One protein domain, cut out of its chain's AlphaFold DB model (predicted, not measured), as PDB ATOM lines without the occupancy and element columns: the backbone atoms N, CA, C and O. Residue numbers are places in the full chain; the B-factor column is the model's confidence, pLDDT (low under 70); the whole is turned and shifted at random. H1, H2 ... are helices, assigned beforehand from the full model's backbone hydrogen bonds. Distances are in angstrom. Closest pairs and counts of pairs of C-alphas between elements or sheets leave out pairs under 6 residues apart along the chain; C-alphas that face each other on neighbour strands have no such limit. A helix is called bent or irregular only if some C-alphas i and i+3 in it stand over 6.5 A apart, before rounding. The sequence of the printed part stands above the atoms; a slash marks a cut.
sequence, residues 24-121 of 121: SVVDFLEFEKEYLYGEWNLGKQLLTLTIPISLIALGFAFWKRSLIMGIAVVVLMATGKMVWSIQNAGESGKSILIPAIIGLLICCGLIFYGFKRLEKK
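What this domain is: This is residues 24 to 121 of the 121 residues of an uncharacterized protein of Pseudozobellia thermophila (UniProt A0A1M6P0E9). The longest helix, H4, runs side by side with H3, and H2 packs on the other side of H3, so that three long helices form an open, trough-like layer with H3 in the middle. The shorter H1 crosses one end of this layer, packing on the first residues of H4, while H2 splays away from H3 towards that end. The printed part has 98 residues with four named helices, H1 to H4 in chain order, and no named strand; its class is all helix. The whole is loose, with a radius of gyration of the C-alphas of 16.1 A, and elongated, spanning 50 by 28 by 16 A.

How they stand to each other: H4, residues 92 to 119, has a kink of 27 degrees near residue 99 and is only just irregular, with C-alphas 95 and 98 6.7 A apart. H3, residues 67 to 89, touches H4 at a shallow tilt of 7 degrees, opposite ways; their closest C-alphas, those of Ile 86 and Gly 93, are 4.6 A apart. H2, residues 42 to 63, touches H3 with residues 54 to 62 alone, at a shallow tilt of 19 degrees, opposite ways; the closest C-alphas, those of Ala 61 and Gly 70, are 5.0 A apart. H2 and H3 form a helical hairpin, and so do H3 and H4, while H2 and H4 are apart. H1, residues 24 to 37, touches H4 with residues 24 to 28 alone, about perpendicular at 82 degrees; the closest C-alphas, those of Ser 24 and Ser 92, are 4.7 A apart. H1 and H3 are close but not clearly touching, with the C-alphas of Phe 28 and Ala 89 6.3 A apart. H1 and H2 are apart. The helix packing is mostly aligned, but only just: 2 of 3 touching pairs are at a shallow tilt. Every O i to N i+4 pair is within hydrogen-bond range in H1 and H3; in H2 it is 16 of 18 and in H4 20 of 24.

Where its parts are: H4 begins at C-alpha 92, (23.414, 30.020, 6.618), and ends at C-alpha 119, (56.275, 35.482, 32.905), 42.4 A away. H3 measures 32.8 A and H2 31.8 A from first to last C-alpha. H1 measures 20.1 A, from C-alpha 24 at (19.877, 32.779, 8.122) to C-alpha 37.

The domain as a whole: The two C-alphas farthest apart, those of Glu 39 and Lys 121, are 51.5 A apart. The printed part has no cut, and its three links are tight. Residues 37 to 43, of which 37 belongs to H1 and 42 to 43 to H2, stand free. Mean pLDDT of the printed part is 89.4; residues 120 to 121 are under 70.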
ATOM      1  N   SER A  24      18.652  33.590   8.178       84.69
ATOM      2  CA  SER A  24      19.877  32.779   8.122       84.69
ATOM      3  C   SER A  24      20.254  32.099   9.442       84.69
ATOM      4  O   SER A  24      20.823  31.010   9.430       84.69
ATOM      5  N   VAL A  25      19.961  32.725  10.587       86.12
ATOM      6  CA  VAL A  25      20.232  32.137  11.905       86.12
ATOM      7  C   VAL A  25      19.162  31.106  12.253       86.12
ATOM      8  O   VAL A  25      19.492  30.081  12.840       86.12
ATOM      9  N   VAL A  26      17.903  31.338  11.872       89.56
ATOM     10  CA  VAL A  26      16.824  30.355  12.060       89.56
ATOM     11  C   VAL A  26      17.115  29.087  11.259       89.56
ATOM     12  O   VAL A  26      17.149  28.010  11.850       89.56
ATOM     13  N   ASP A  27      17.441  29.228   9.974       88.88
ATOM     14  CA  ASP A  27      17.752  28.101   9.089       88.88
ATOM     15  C   ASP A  27      18.959  27.303   9.597       88.88
ATOM     16  O   ASP A  27      18.958  26.072   9.610       88.88
ATOM     17  N   PHE A  28      19.996  28.003  10.077       88.00
ATOM     18  CA  PHE A  28      21.166  27.350  10.658       88.00
ATOM     19  C   PHE A  28      20.810  26.549  11.925       88.00
ATOM     20  O   PHE A  28      21.292  25.430  12.103       88.00
ATOM     21  N   LEU A  29      19.949  27.091  12.792       89.62
ATOM     22  CA  LEU A  29      19.513  26.414  14.017       89.62
ATOM     23  C   LEU A  29      18.605  25.210  13.737       89.62
ATOM     24  O   LEU A  29      18.646  24.232  14.485       89.62
ATOM     25  N   GLU A  30      17.764  25.274  12.706       91.50
ATOM     26  CA  GLU A  30      16.959  24.128  12.269       91.50
ATOM     27  C   GLU A  30      17.851  23.012  11.735       91.50
ATOM     28  O   GLU A  30      17.752  21.880  12.216       91.50
ATOM     29  N   PHE A  31      18.818  23.353  10.880       90.44
ATOM     30  CA  PHE A  31      19.849  22.420  10.434       90.44
ATOM     31  C   PHE A  31      20.605  21.784  11.617       90.44
ATOM     32  O   PHE A  31      20.783  20.566  11.656       90.44
ATOM     33  N   GLU A  32      21.032  22.568  12.614       90.25
ATOM     34  CA  GLU A  32      21.737  22.021  13.781       90.25
ATOM     35  C   GLU A  32      20.867  21.044  14.575       90.25
ATOM     36  O   GLU A  32      21.363  20.008  15.026       90.25
ATOM     37  N   LYS A  33      19.572  21.334  14.742       92.69
ATOM     38  CA  LYS A  33      18.648  20.404  15.403       92.69
ATOM     39  C   LYS A  33      18.540  19.101  14.625       92.69
ATOM     40  O   LYS A  33      18.683  18.041  15.229       92.69
ATOM     41  N   GLU A  34      18.326  19.168  13.317       92.19
ATOM     42  CA  GLU A  34      18.257  17.977  12.466       92.19
ATOM     43  C   GLU A  34      19.558  17.176  12.520       92.19
ATOM     44  O   GLU A  34      19.526  15.960  12.706       92.19
ATOM     45  N   TYR A  35      20.712  17.844  12.468       90.38
ATOM     46  CA  TYR A  35      22.006  17.186  12.601       90.38
ATOM     47  C   TYR A  35      22.160  16.494  13.957       90.38
ATOM     48  O   TYR A  35      22.649  15.364  14.015       90.38
ATOM     49  N   LEU A  36      21.760  17.140  15.058       90.62
ATOM     50  CA  LEU A  36      21.916  16.607  16.414       90.62
ATOM     51  C   LEU A  36      20.964  15.440  16.698       90.62
ATOM     52  O   LEU A  36      21.429  14.408  17.194       90.62
ATOM     53  N   TYR A  37      19.682  15.584  16.352       93.38
ATOM     54  CA  TYR A  37      18.639  14.578  16.583       93.38
ATOM     55  C   TYR A  37      18.564  13.498  15.497       93.38
ATOM     56  O   TYR A  37      17.953  12.456  15.723       93.38
ATOM     57  N   GLY A  38      19.191  13.723  14.344       90.12
ATOM     58  CA  GLY A  38      19.290  12.746  13.269       90.12
ATOM     59  C   GLY A  38      20.183  11.550  13.608       90.12
ATOM     60  O   GLY A  38      20.869  11.500  14.639       90.12
ATOM     61  N   GLU A  39      20.194  10.580  12.697       92.06
ATOM     62  CA  GLU A  39      20.897   9.313  12.879       92.06
ATOM     63  C   GLU A  39      22.409   9.481  13.086       92.06
ATOM     64  O   GLU A  39      23.084  10.336  12.505       92.06
ATOM     65  N   TRP A  40      22.961   8.623  13.939       90.88
ATOM     66  CA  TRP A  40      24.387   8.592  14.226       90.88
ATOM     67  C   TRP A  40      25.107   7.673  13.250       90.88
ATOM     68  O   TRP A  40      25.216   6.470  13.468       90.88
ATOM     69  N   ASN A  41      25.638   8.259  12.180       91.31
ATOM     70  CA  ASN A  41      26.548   7.559  11.282       91.31
ATOM     71  C   ASN A  41      28.001   7.584  11.806       91.31
ATOM     72  O   ASN A  41      28.354   8.340  12.718       91.31
ATOM     73  N   LEU A  42      28.866   6.771  11.189       91.88
ATOM     74  CA  LEU A  42      30.295   6.706  11.526       91.88
ATOM     75  C   LEU A  42      30.992   8.074  11.403       91.88
ATOM     76  O   LEU A  42      31.858   8.400  12.210       91.88
ATOM     77  N   GLY A  43      30.592   8.907  10.436       88.94
ATOM     78  CA  GLY A  43      31.152  10.248  10.251       88.94
ATOM     79  C   GLY A  43      30.885  11.174  11.442       88.94
ATOM     80  O   GLY A  43      31.809  11.807  11.952       88.94
ATOM     81  N   LYS A  44      29.645  11.205  11.943       90.88
ATOM     82  CA  LYS A  44      29.233  11.984  13.124       90.88
ATOM     83  C   LYS A  44      29.949  11.507  14.389       90.88
ATOM     84  O   LYS A  44      30.360  12.331  15.208       90.88
ATOM     85  N   GLN A  45      30.172  10.201  14.528       91.75
ATOM     86  CA  GLN A  45      30.950   9.634  15.637       91.75
ATOM     87  C   GLN A  45      32.418  10.077  15.591       91.75
ATOM     88  O   GLN A  45      32.929  10.599  16.584       91.75
ATOM     89  N   LEU A  46      33.080   9.937  14.438       92.31
ATOM     90  CA  LEU A  46      34.470  10.369  14.257       92.31
ATOM     91  C   LEU A  46      34.631  11.873  14.486       92.31
ATOM     92  O   LEU A  46      35.563  12.295  15.171       92.31
ATOM     93  N   LEU A  47      33.695  12.679  13.982       91.38
ATOM     94  CA  LEU A  47      33.695  14.117  14.221       91.38
ATOM     95  C   LEU A  47      33.514  14.434  15.711       91.38
ATOM     96  O   LEU A  47      34.228  15.276  16.247       91.38
ATOM     97  N   THR A  48      32.625  13.729  16.411       92.19
ATOM     98  CA  THR A  48      32.414  13.925  17.854       92.19
ATOM     99  C   THR A  48      33.684  13.632  18.653       92.19
ATOM    100  O   THR A  48      33.987  14.367  19.590       92.19
ATOM    101  N   LEU A  49      34.480  12.631  18.259       93.81
ATOM    102  CA  LEU A  49      35.761  12.317  18.908       93.81
ATOM    103  C   LEU A  49      36.802  13.438  18.783       93.81
ATOM    104  O   LEU A  49      37.683  13.550  19.636       93.81
ATOM    105  N   THR A  50      36.689  14.316  17.785       92.31
ATOM    106  CA  THR A  50      37.584  15.481  17.678       92.31
ATOM    107  C   THR A  50      37.426  16.448  18.856       92.31
ATOM    108  O   THR A  50      38.385  17.127  19.228       92.31
ATOM    109  N   ILE A  51      36.259  16.463  19.514       92.25
ATOM    110  CA  ILE A  51      35.985  17.315  20.676       92.25
ATOM    111  C   ILE A  51      36.876  16.929  21.869       92.25
ATOM    112  O   ILE A  51      37.698  17.758  22.265       92.25
ATOM    113  N   PRO A  52      36.808  15.707  22.441       95.06
ATOM    114  CA  PRO A  52      37.683  15.339  23.550       95.06
ATOM    115  C   PRO A  52      39.166  15.390  23.159       95.06
ATOM    116  O   PRO A  52      39.979  15.836  23.965       95.06
ATOM    117  N   ILE A  53      39.525  15.021  21.923       95.31
ATOM    118  CA  ILE A  53      40.915  15.094  21.440       95.31
ATOM    119  C   ILE A  53      41.435  16.537  21.472       95.31
ATOM    120  O   ILE A  53      42.524  16.783  21.990       95.31
ATOM    121  N   SER A  54      40.660  17.501  20.967       93.50
ATOM    122  CA  SER A  54      41.060  18.914  20.971       93.50
ATOM    123  C   SER A  54      41.186  19.487  22.385       93.50
ATOM    124  O   SER A  54      42.135  20.220  22.662       93.50
ATOM    125  N   LEU A  55      40.306  19.092  23.313       93.56
ATOM    126  CA  LEU A  55      40.395  19.498  24.719       93.56
ATOM    127  C   LEU A  55      41.632  18.916  25.416       93.56
ATOM    128  O   LEU A  55      42.315  19.634  26.149       93.56
ATOM    129  N   ILE A  56      41.965  17.647  25.155       95.44
ATOM    130  CA  ILE A  56      43.197  17.018  25.658       95.44
ATOM    131  C   ILE A  56      44.425  17.734  25.089       95.44
ATOM    132  O   ILE A  56      45.343  18.063  25.841       95.44
ATOM    133  N   ALA A  57      44.436  18.027  23.786       94.38
ATOM    134  CA  ALA A  57      45.527  18.749  23.136       94.38
ATOM    135  C   ALA A  57      45.718  20.154  23.729       94.38
ATOM    136  O   ALA A  57      46.851  20.569  23.979       94.38
ATOM    137  N   LEU A  58      44.622  20.863  24.016       92.75
ATOM    138  CA  LEU A  58      44.658  22.179  24.651       92.75
ATOM    139  C   LEU A  58      45.213  22.099  26.080       92.75
ATOM    140  O   LEU A  58      46.088  22.884  26.456       92.75
ATOM    141  N   GLY A  59      44.752  21.118  26.861       91.75
ATOM    142  CA  GLY A  59      45.274  20.847  28.201       91.75
ATOM    143  C   GLY A  59      46.772  20.533  28.178       91.75
ATOM    144  O   GLY A  59      47.538  21.103  28.955       91.75
ATOM    145  N   PHE A  60      47.213  19.700  27.236       93.56
ATOM    146  CA  PHE A  60      48.622  19.354  27.054       93.56
ATOM    147  C   PHE A  60      49.478  20.555  26.629       93.56
ATOM    148  O   PHE A  60      50.585  20.741  27.145       93.56
ATOM    149  N   ALA A  61      48.971  21.407  25.735       91.62
ATOM    150  CA  ALA A  61      49.667  22.608  25.284       91.62
ATOM    151  C   ALA A  61      49.970  23.568  26.445       91.62
ATOM    152  O   ALA A  61      51.111  24.021  26.601       91.62
ATOM    153  N   PHE A  62      48.982  23.819  27.307       87.31
ATOM    154  CA  PHE A  62      49.177  24.663  28.486       87.31
ATOM    155  C   PHE A  62      49.948  23.966  29.608       87.31
ATOM    156  O   PHE A  62      50.719  24.630  30.302       87.31
ATOM    157  N   TRP A  63      49.846  22.639  29.738       89.69
ATOM    158  CA  TRP A  63      50.702  21.863  30.643       89.69
ATOM    159  C   TRP A  63      52.184  22.039  30.301       89.69
ATOM    160  O   TRP A  63      53.017  22.258  31.181       89.69
ATOM    161  N   LYS A  64      52.527  22.006  29.010       87.88
ATOM    162  CA  LYS A  64      53.887  22.260  28.510       87.88
ATOM    163  C   LYS A  64      54.298  23.738  28.567       87.88
ATOM    164  O   LYS A  64      55.391  24.064  28.116       87.88
ATOM    165  N   ARG A  65      53.445  24.626  29.099       83.88
ATOM    166  CA  ARG A  65      53.611  26.092  29.097       83.88
ATOM    167  C   ARG A  65      53.920  26.660  27.706       83.88
ATOM    168  O   ARG A  65      54.596  27.676  27.583       83.88
ATOM    169  N   SER A  66      53.417  26.017  26.651       87.94
ATOM    170  CA  SER A  66      53.658  26.447  25.277       87.94
ATOM    171  C   SER A  66      52.524  27.346  24.800       87.94
ATOM    172  O   SER A  66      51.436  26.881  24.452       87.94
ATOM    173  N   LEU A  67      52.794  28.651  24.769       86.31
ATOM    174  CA  LEU A  67      51.852  29.656  24.281       86.31
ATOM    175  C   LEU A  67      51.482  29.421  22.810       86.31
ATOM    176  O   LEU A  67      50.309  29.467  22.449       86.31
ATOM    177  N   ILE A  68      52.484  29.125  21.979       89.56
ATOM    178  CA  ILE A  68      52.308  28.908  20.538       89.56
ATOM    179  C   ILE A  68      51.426  27.682  20.293       89.56
ATOM    180  O   ILE A  68      50.496  27.757  19.495       89.56
ATOM    181  N   MET A  69      51.659  26.577  21.014       90.56
ATOM    182  CA  MET A  69      50.809  25.391  20.888       90.56
ATOM    183  C   MET A  69      49.379  25.663  21.354       90.56
ATOM    184  O   MET A  69      48.443  25.226  20.694       90.56
ATOM    185  N   GLY A  70      49.196  26.393  22.460       91.38
ATOM    186  CA  GLY A  70      47.863  26.716  22.968       91.38
ATOM    187  C   GLY A  70      47.059  27.535  21.960       91.38
ATOM    188  O   GLY A  70      45.936  27.168  21.622       91.38
ATOM    189  N   ILE A  71      47.665  28.593  21.411       93.38
ATOM    190  CA  ILE A  71      47.039  29.420  20.371       93.38
ATOM    191  C   ILE A  71      46.755  28.588  19.116       93.38
ATOM    192  O   ILE A  71      45.650  28.663  18.584       93.38
ATOM    193  N   ALA A  72      47.701  27.757  18.670       94.06
ATOM    194  CA  ALA A  72      47.513  26.910  17.494       94.06
ATOM    195  C   ALA A  72      46.318  25.955  17.650       94.06
ATOM    196  O   ALA A  72      45.498  25.854  16.739       94.06
ATOM    197  N   VAL A  73      46.170  25.305  18.811       94.19
ATOM    198  CA  VAL A  73      45.029  24.416  19.082       94.19
ATOM    199  C   VAL A  73      43.710  25.191  19.069       94.19
ATOM    200  O   VAL A  73      42.761  24.752  18.425       94.19
ATOM    201  N   VAL A  74      43.644  26.365  19.706       94.44
ATOM    202  CA  VAL A  74      42.425  27.199  19.709       94.44
ATOM    203  C   VAL A  74      42.048  27.649  18.294       94.44
ATOM    204  O   VAL A  74      40.877  27.583  17.920       94.44
ATOM    205  N   VAL A  75      43.032  28.062  17.490       95.00
ATOM    206  CA  VAL A  75      42.812  28.434  16.086       95.00
ATOM    207  C   VAL A  75      42.282  27.240  15.292       95.00
ATOM    208  O   VAL A  75      41.294  27.399  14.582       95.00
ATOM    209  N   LEU A  76      42.865  26.047  15.453       94.44
ATOM    210  CA  LEU A  76      42.401  24.824  14.787       94.44
ATOM    211  C   LEU A  76      40.968  24.441  15.181       94.44
ATOM    212  O   LEU A  76      40.184  24.031  14.328       94.44
ATOM    213  N   MET A  77      40.598  24.600  16.453       94.12
ATOM    214  CA  MET A  77      39.224  24.360  16.910       94.12
ATOM    215  C   MET A  77      38.241  25.335  16.251       94.12
ATOM    216  O   MET A  77      37.186  24.923  15.762       94.12
ATOM    217  N   ALA A  78      38.588  26.623  16.214       93.44
ATOM    218  CA  ALA A  78      37.748  27.647  15.607       93.44
ATOM    219  C   ALA A  78      37.596  27.431  14.094       93.44
ATOM    220  O   ALA A  78      36.477  27.459  13.580       93.44
ATOM    221  N   THR A  79      38.693  27.170  13.378       93.12
ATOM    222  CA  THR A  79      38.652  26.923  11.931       93.12
ATOM    223  C   THR A  79      37.922  25.632  11.598       93.12
ATOM    224  O   THR A  79      37.085  25.649  10.699       93.12
ATOM    225  N   GLY A  80      38.138  24.553  12.355       91.75
ATOM    226  CA  GLY A  80      37.393  23.304  12.196       91.75
ATOM    227  C   GLY A  80      35.884  23.515  12.324       91.75
ATOM    228  O   GLY A  80      35.123  23.066  11.467       91.75
ATOM    229  N   LYS A  81      35.449  24.287  13.330       89.69
ATOM    230  CA  LYS A  81      34.031  24.627  13.510       89.69
ATOM    231  C   LYS A  81      33.475  25.460  12.350       89.69
ATOM    232  O   LYS A  81      32.375  25.182  11.877       89.69
ATOM    233  N   MET A  82      34.224  26.458  11.880       91.00
ATOM    234  CA  MET A  82      33.808  27.305  10.753       91.00
ATOM    235  C   MET A  82      33.710  26.514   9.442       91.00
ATOM    236  O   MET A  82      32.721  26.643   8.724       91.00
ATOM    237  N   VAL A  83      34.695  25.660   9.148       91.69
ATOM    238  CA  VAL A  83      34.694  24.798   7.955       91.69
ATOM    239  C   VAL A  83      33.512  23.838   7.993       91.69
ATOM    240  O   VAL A  83      32.778  23.745   7.011       91.69
ATOM    241  N   TRP A  84      33.285  23.178   9.130       90.75
ATOM    242  CA  TRP A  84      32.152  22.270   9.292       90.75
ATOM    243  C   TRP A  84      30.811  22.988   9.086       90.75
ATOM    244  O   TRP A  84      29.946  22.483   8.374       90.75
ATOM    245  N   SER A  85      30.661  24.191   9.646       87.56
ATOM    246  CA  SER A  85      29.446  24.994   9.501       87.56
ATOM    247  C   SER A  85      29.159  25.360   8.041       87.56
ATOM    248  O   SER A  85      28.042  25.155   7.570       87.56
ATOM    249  N   ILE A  86      30.162  25.825   7.290       88.69
ATOM    250  CA  ILE A  86      29.994  26.179   5.871       88.69
ATOM    251  C   ILE A  86      29.688  24.939   5.023       88.69
ATOM    252  O   ILE A  86      28.828  24.992   4.147       88.69
ATOM    253  N   GLN A  87      30.383  23.824   5.269       88.25
ATOM    254  CA  GLN A  87      30.211  22.601   4.483       88.25
ATOM    255  C   GLN A  87      28.824  21.980   4.645       88.25
ATOM    256  O   GLN A  87      28.293  21.454   3.672       88.25
ATOM    257  N   ASN A  88      28.249  22.029   5.850       85.25
ATOM    258  CA  ASN A  88      26.986  21.344   6.119       85.25
ATOM    259  C   ASN A  88      25.761  22.268   6.058       85.25
ATOM    260  O   ASN A  88      24.687  21.803   5.696       85.25
ATOM    261  N   ALA A  89      25.913  23.561   6.361       82.81
ATOM    262  CA  ALA A  89      24.802  24.514   6.414       82.81
ATOM    263  C   ALA A  89      24.858  25.614   5.334       82.81
ATOM    264  O   ALA A  89      24.084  26.572   5.380       82.81
ATOM    265  N   GLY A  90      25.781  25.516   4.371       84.88
ATOM    266  CA  GLY A  90      25.836  26.394   3.200       84.88
ATOM    267  C   GLY A  90      25.940  27.886   3.542       84.88
ATOM    268  O   GLY A  90      26.791  28.305   4.331       84.88
ATOM    269  N   GLU A  91      25.086  28.715   2.928       80.06
ATOM    270  CA  GLU A  91      25.082  30.169   3.157       80.06
ATOM    271  C   GLU A  91      24.725  30.549   4.594       80.06
ATOM    272  O   GLU A  91      25.347  31.456   5.156       80.06
ATOM    273  N   SER A  92      23.807  29.816   5.222       83.00
ATOM    274  CA  SER A  92      23.414  30.020   6.618       83.00
ATOM    275  C   SER A  92      24.572  29.733   7.580       83.00
ATOM    276  O   SER A  92      24.702  30.406   8.605       83.00
ATOM    277  N   GLY A  93      25.503  28.847   7.205       77.75
ATOM    278  CA  GLY A  93      26.742  28.594   7.950       77.75
ATOM    279  C   GLY A  93      27.688  29.802   8.050       77.75
ATOM    280  O   GLY A  93      28.481  29.909   8.988       77.75
ATOM    281  N   LYS A  94      27.574  30.790   7.149       85.38
ATOM    282  CA  LYS A  94      28.379  32.025   7.227       85.38
ATOM    283  C   LYS A  94      27.995  32.904   8.421       85.38
ATOM    284  O   LYS A  94      28.821  33.700   8.867       85.38
ATOM    285  N   SER A  95      26.783  32.748   8.962       84.69
ATOM    286  CA  SER A  95      26.294  33.531  10.106       84.69
ATOM    287  C   SER A  95      27.166  33.368  11.362       84.69
ATOM    288  O   SER A  95      27.278  34.298  12.161       84.69
ATOM    289  N   ILE A  96      27.860  32.233  11.502       85.56
ATOM    290  CA  ILE A  96      28.735  31.938  12.648       85.56
ATOM    291  C   ILE A  96      30.116  32.583  12.525       85.56
ATOM    292  O   ILE A  96      30.789  32.768  13.541       85.56
ATOM    293  N   LEU A  97      30.559  32.946  11.318       88.19
ATOM    294  CA  LEU A  97      31.925  33.428  11.096       88.19
ATOM    295  C   LEU A  97      32.240  34.666  11.930       88.19
ATOM    296  O   LEU A  97      33.290  34.726  12.566       88.19
ATOM    297  N   ILE A  98      31.316  35.629  11.974       88.62
ATOM    298  CA  ILE A  98      31.510  36.876  12.719       88.62
ATOM    299  C   ILE A  98      31.665  36.583  14.227       88.62
ATOM    300  O   ILE A  98      32.716  36.924  14.778       88.62
ATOM    301  N   PRO A  99      30.717  35.894  14.905       88.88
ATOM    302  CA  PRO A  99      30.897  35.483  16.298       88.88
ATOM    303  C   PRO A  99      32.168  34.662  16.550       88.88
ATOM    304  O   PRO A  99      32.854  34.884  17.549       88.88
ATOM    305  N   ALA A 100      32.506  33.729  15.654       90.31
ATOM    306  CA  ALA A 100      33.660  32.846  15.814       90.31
ATOM    307  C   ALA A 100      34.989  33.606  15.745       90.31
ATOM    308  O   ALA A 100      35.864  33.383  16.583       90.31
ATOM    309  N   ILE A 101      35.136  34.530  14.792       93.50
ATOM    310  CA  ILE A 101      36.348  35.343  14.635       93.50
ATOM    311  C   ILE A 101      36.511  36.290  15.824       93.50
ATOM    312  O   ILE A 101      37.600  36.372  16.394       93.50
ATOM    313  N   ILE A 102      35.436  36.966  16.241       94.12
ATOM    314  CA  ILE A 102      35.470  37.865  17.405       94.12
ATOM    315  C   ILE A 102      35.865  37.082  18.661       94.12
ATOM    316  O   ILE A 102      36.782  37.483  19.382       94.12
ATOM    317  N   GLY A 103      35.225  35.934  18.896       91.88
ATOM    318  CA  GLY A 103      35.545  35.058  20.020       91.88
ATOM    319  C   GLY A 103      36.995  34.569  19.991       91.88
ATOM    320  O   GLY A 103      37.667  34.589  21.023       91.88
ATOM    321  N   LEU A 104      37.507  34.191  18.814       93.62
ATOM    322  CA  LEU A 104      38.891  33.757  18.629       93.62
ATOM    323  C   LEU A 104      39.887  34.875  18.959       93.62
ATOM    324  O   LEU A 104      40.841  34.638  19.700       93.62
ATOM    325  N   LEU A 105      39.654  36.091  18.460       95.12
ATOM    326  CA  LEU A 105      40.518  37.244  18.729       95.12
ATOM    327  C   LEU A 105      40.567  37.570  20.226       95.12
ATOM    328  O   LEU A 105      41.655  37.737  20.782       95.12
ATOM    329  N   ILE A 106      39.407  37.597  20.891       95.19
ATOM    330  CA  ILE A 106      39.321  37.830  22.338       95.19
ATOM    331  C   ILE A 106      40.047  36.715  23.101       95.19
ATOM    332  O   ILE A 106      40.856  37.001  23.984       95.19
ATOM    333  N   CYS A 107      39.808  35.450  22.745       92.62
ATOM    334  CA  CYS A 107      40.425  34.297  23.399       92.62
ATOM    335  C   CYS A 107      41.957  34.325  23.277       92.62
ATOM    336  O   CYS A 107      42.660  34.265  24.289       92.62
ATOM    337  N   CYS A 108      42.484  34.504  22.064       92.75
ATOM    338  CA  CYS A 108      43.921  34.619  21.822       92.75
ATOM    339  C   CYS A 108      44.534  35.809  22.576       92.75
ATOM    340  O   CYS A 108      45.598  35.666  23.183       92.75
ATOM    341  N   GLY A 109      43.850  36.958  22.597       92.81
ATOM    342  CA  GLY A 109      44.287  38.143  23.337       92.81
ATOM    343  C   GLY A 109      44.378  37.900  24.847       92.81
ATOM    344  O   GLY A 109      45.384  38.248  25.472       92.81
ATOM    345  N   LEU A 110      43.372  37.245  25.432       92.19
ATOM    346  CA  LEU A 110      43.353  36.897  26.856       92.19
ATOM    347  C   LEU A 110      44.415  35.850  27.215       92.19
ATOM    348  O   LEU A 110      45.079  35.995  28.243       92.19
ATOM    349  N   ILE A 111      44.617  34.833  26.370       89.62
ATOM    350  CA  ILE A 111      45.673  33.824  26.548       89.62
ATOM    351  C   ILE A 111      47.051  34.496  26.538       89.62
ATOM    352  O   ILE A 111      47.855  34.277  27.448       89.62
ATOM    353  N   PHE A 112      47.307  35.358  25.551       90.44
ATOM    354  CA  PHE A 112      48.560  36.099  25.440       90.44
ATOM    355  C   PHE A 112      48.801  36.999  26.659       90.44
ATOM    356  O   PHE A 112      49.882  36.978  27.255       90.44
ATOM    357  N   TYR A 113      47.783  37.759  27.072       91.19
ATOM    358  CA  TYR A 113      47.863  38.621  28.249       91.19
ATOM    359  C   TYR A 113      48.133  37.820  29.533       91.19
ATOM    360  O   TYR A 113      49.000  38.194  30.328       91.19
ATOM    361  N   GLY A 114      47.426  36.701  29.721       86.88
ATOM    362  CA  GLY A 114      47.602  35.812  30.866       86.88
ATOM    363  C   GLY A 114      49.018  35.247  30.944       86.88
ATOM    364  O   GLY A 114      49.638  35.300  32.006       86.88
ATOM    365  N   PHE A 115      49.566  34.792  29.816       85.69
ATOM    366  CA  PHE A 115      50.929  34.268  29.752       85.69
ATOM    367  C   PHE A 115      51.976  35.342  30.067       85.69
ATOM    368  O   PHE A 115      52.827  35.141  30.930       85.69
ATOM    369  N   LYS A 116      51.852  36.532  29.465       84.88
ATOM    370  CA  LYS A 116      52.763  37.660  29.721       84.88
ATOM    371  C   LYS A 116      52.746  38.114  31.184       84.88
ATOM    372  O   LYS A 116      53.753  38.584  31.705       84.88
ATOM    373  N   ARG A 117      51.600  38.002  31.864       86.62
ATOM    374  CA  ARG A 117      51.486  38.301  33.299       86.62
ATOM    375  C   ARG A 117      52.166  37.239  34.170       86.62
ATOM    376  O   ARG A 117      52.686  37.593  35.223       86.62
ATOM    377  N   LEU A 118      52.143  35.974  33.751       81.94
ATOM    378  CA  LEU A 118      52.791  34.864  34.456       81.94
ATOM    379  C   LEU A 118      54.314  34.871  34.292       81.94
ATOM    380  O   LEU A 118      55.000  34.468  35.216       81.94
ATOM    381  N   GLU A 119      54.830  35.351  33.161       75.19
ATOM    382  CA  GLU A 119      56.275  35.482  32.905       75.19
ATOM    383  C   GLU A 119      56.918  36.660  33.660       75.19
ATOM    384  O   GLU A 119      58.112  36.660  33.931       75.19
ATOM    385  N   LYS A 120      56.122  37.674  34.023       60.44
ATOM    386  CA  LYS A 120      56.568  38.833  34.818       60.44
ATOM    387  C   LYS A 120      56.567  38.600  36.336       60.44
ATOM    388  O   LYS A 120      56.895  39.530  37.072       60.44
ATOM    389  N   LYS A 121      56.126  37.431  36.800       50.59
ATOM    390  CA  LYS A 121      56.163  37.016  38.207       50.59
ATOM    391  C   LYS A 121      57.299  36.032  38.420       50.59
ATOM    392  O   LYS A 121      57.906  36.123  39.504       50.59
TER     393      LYS A 121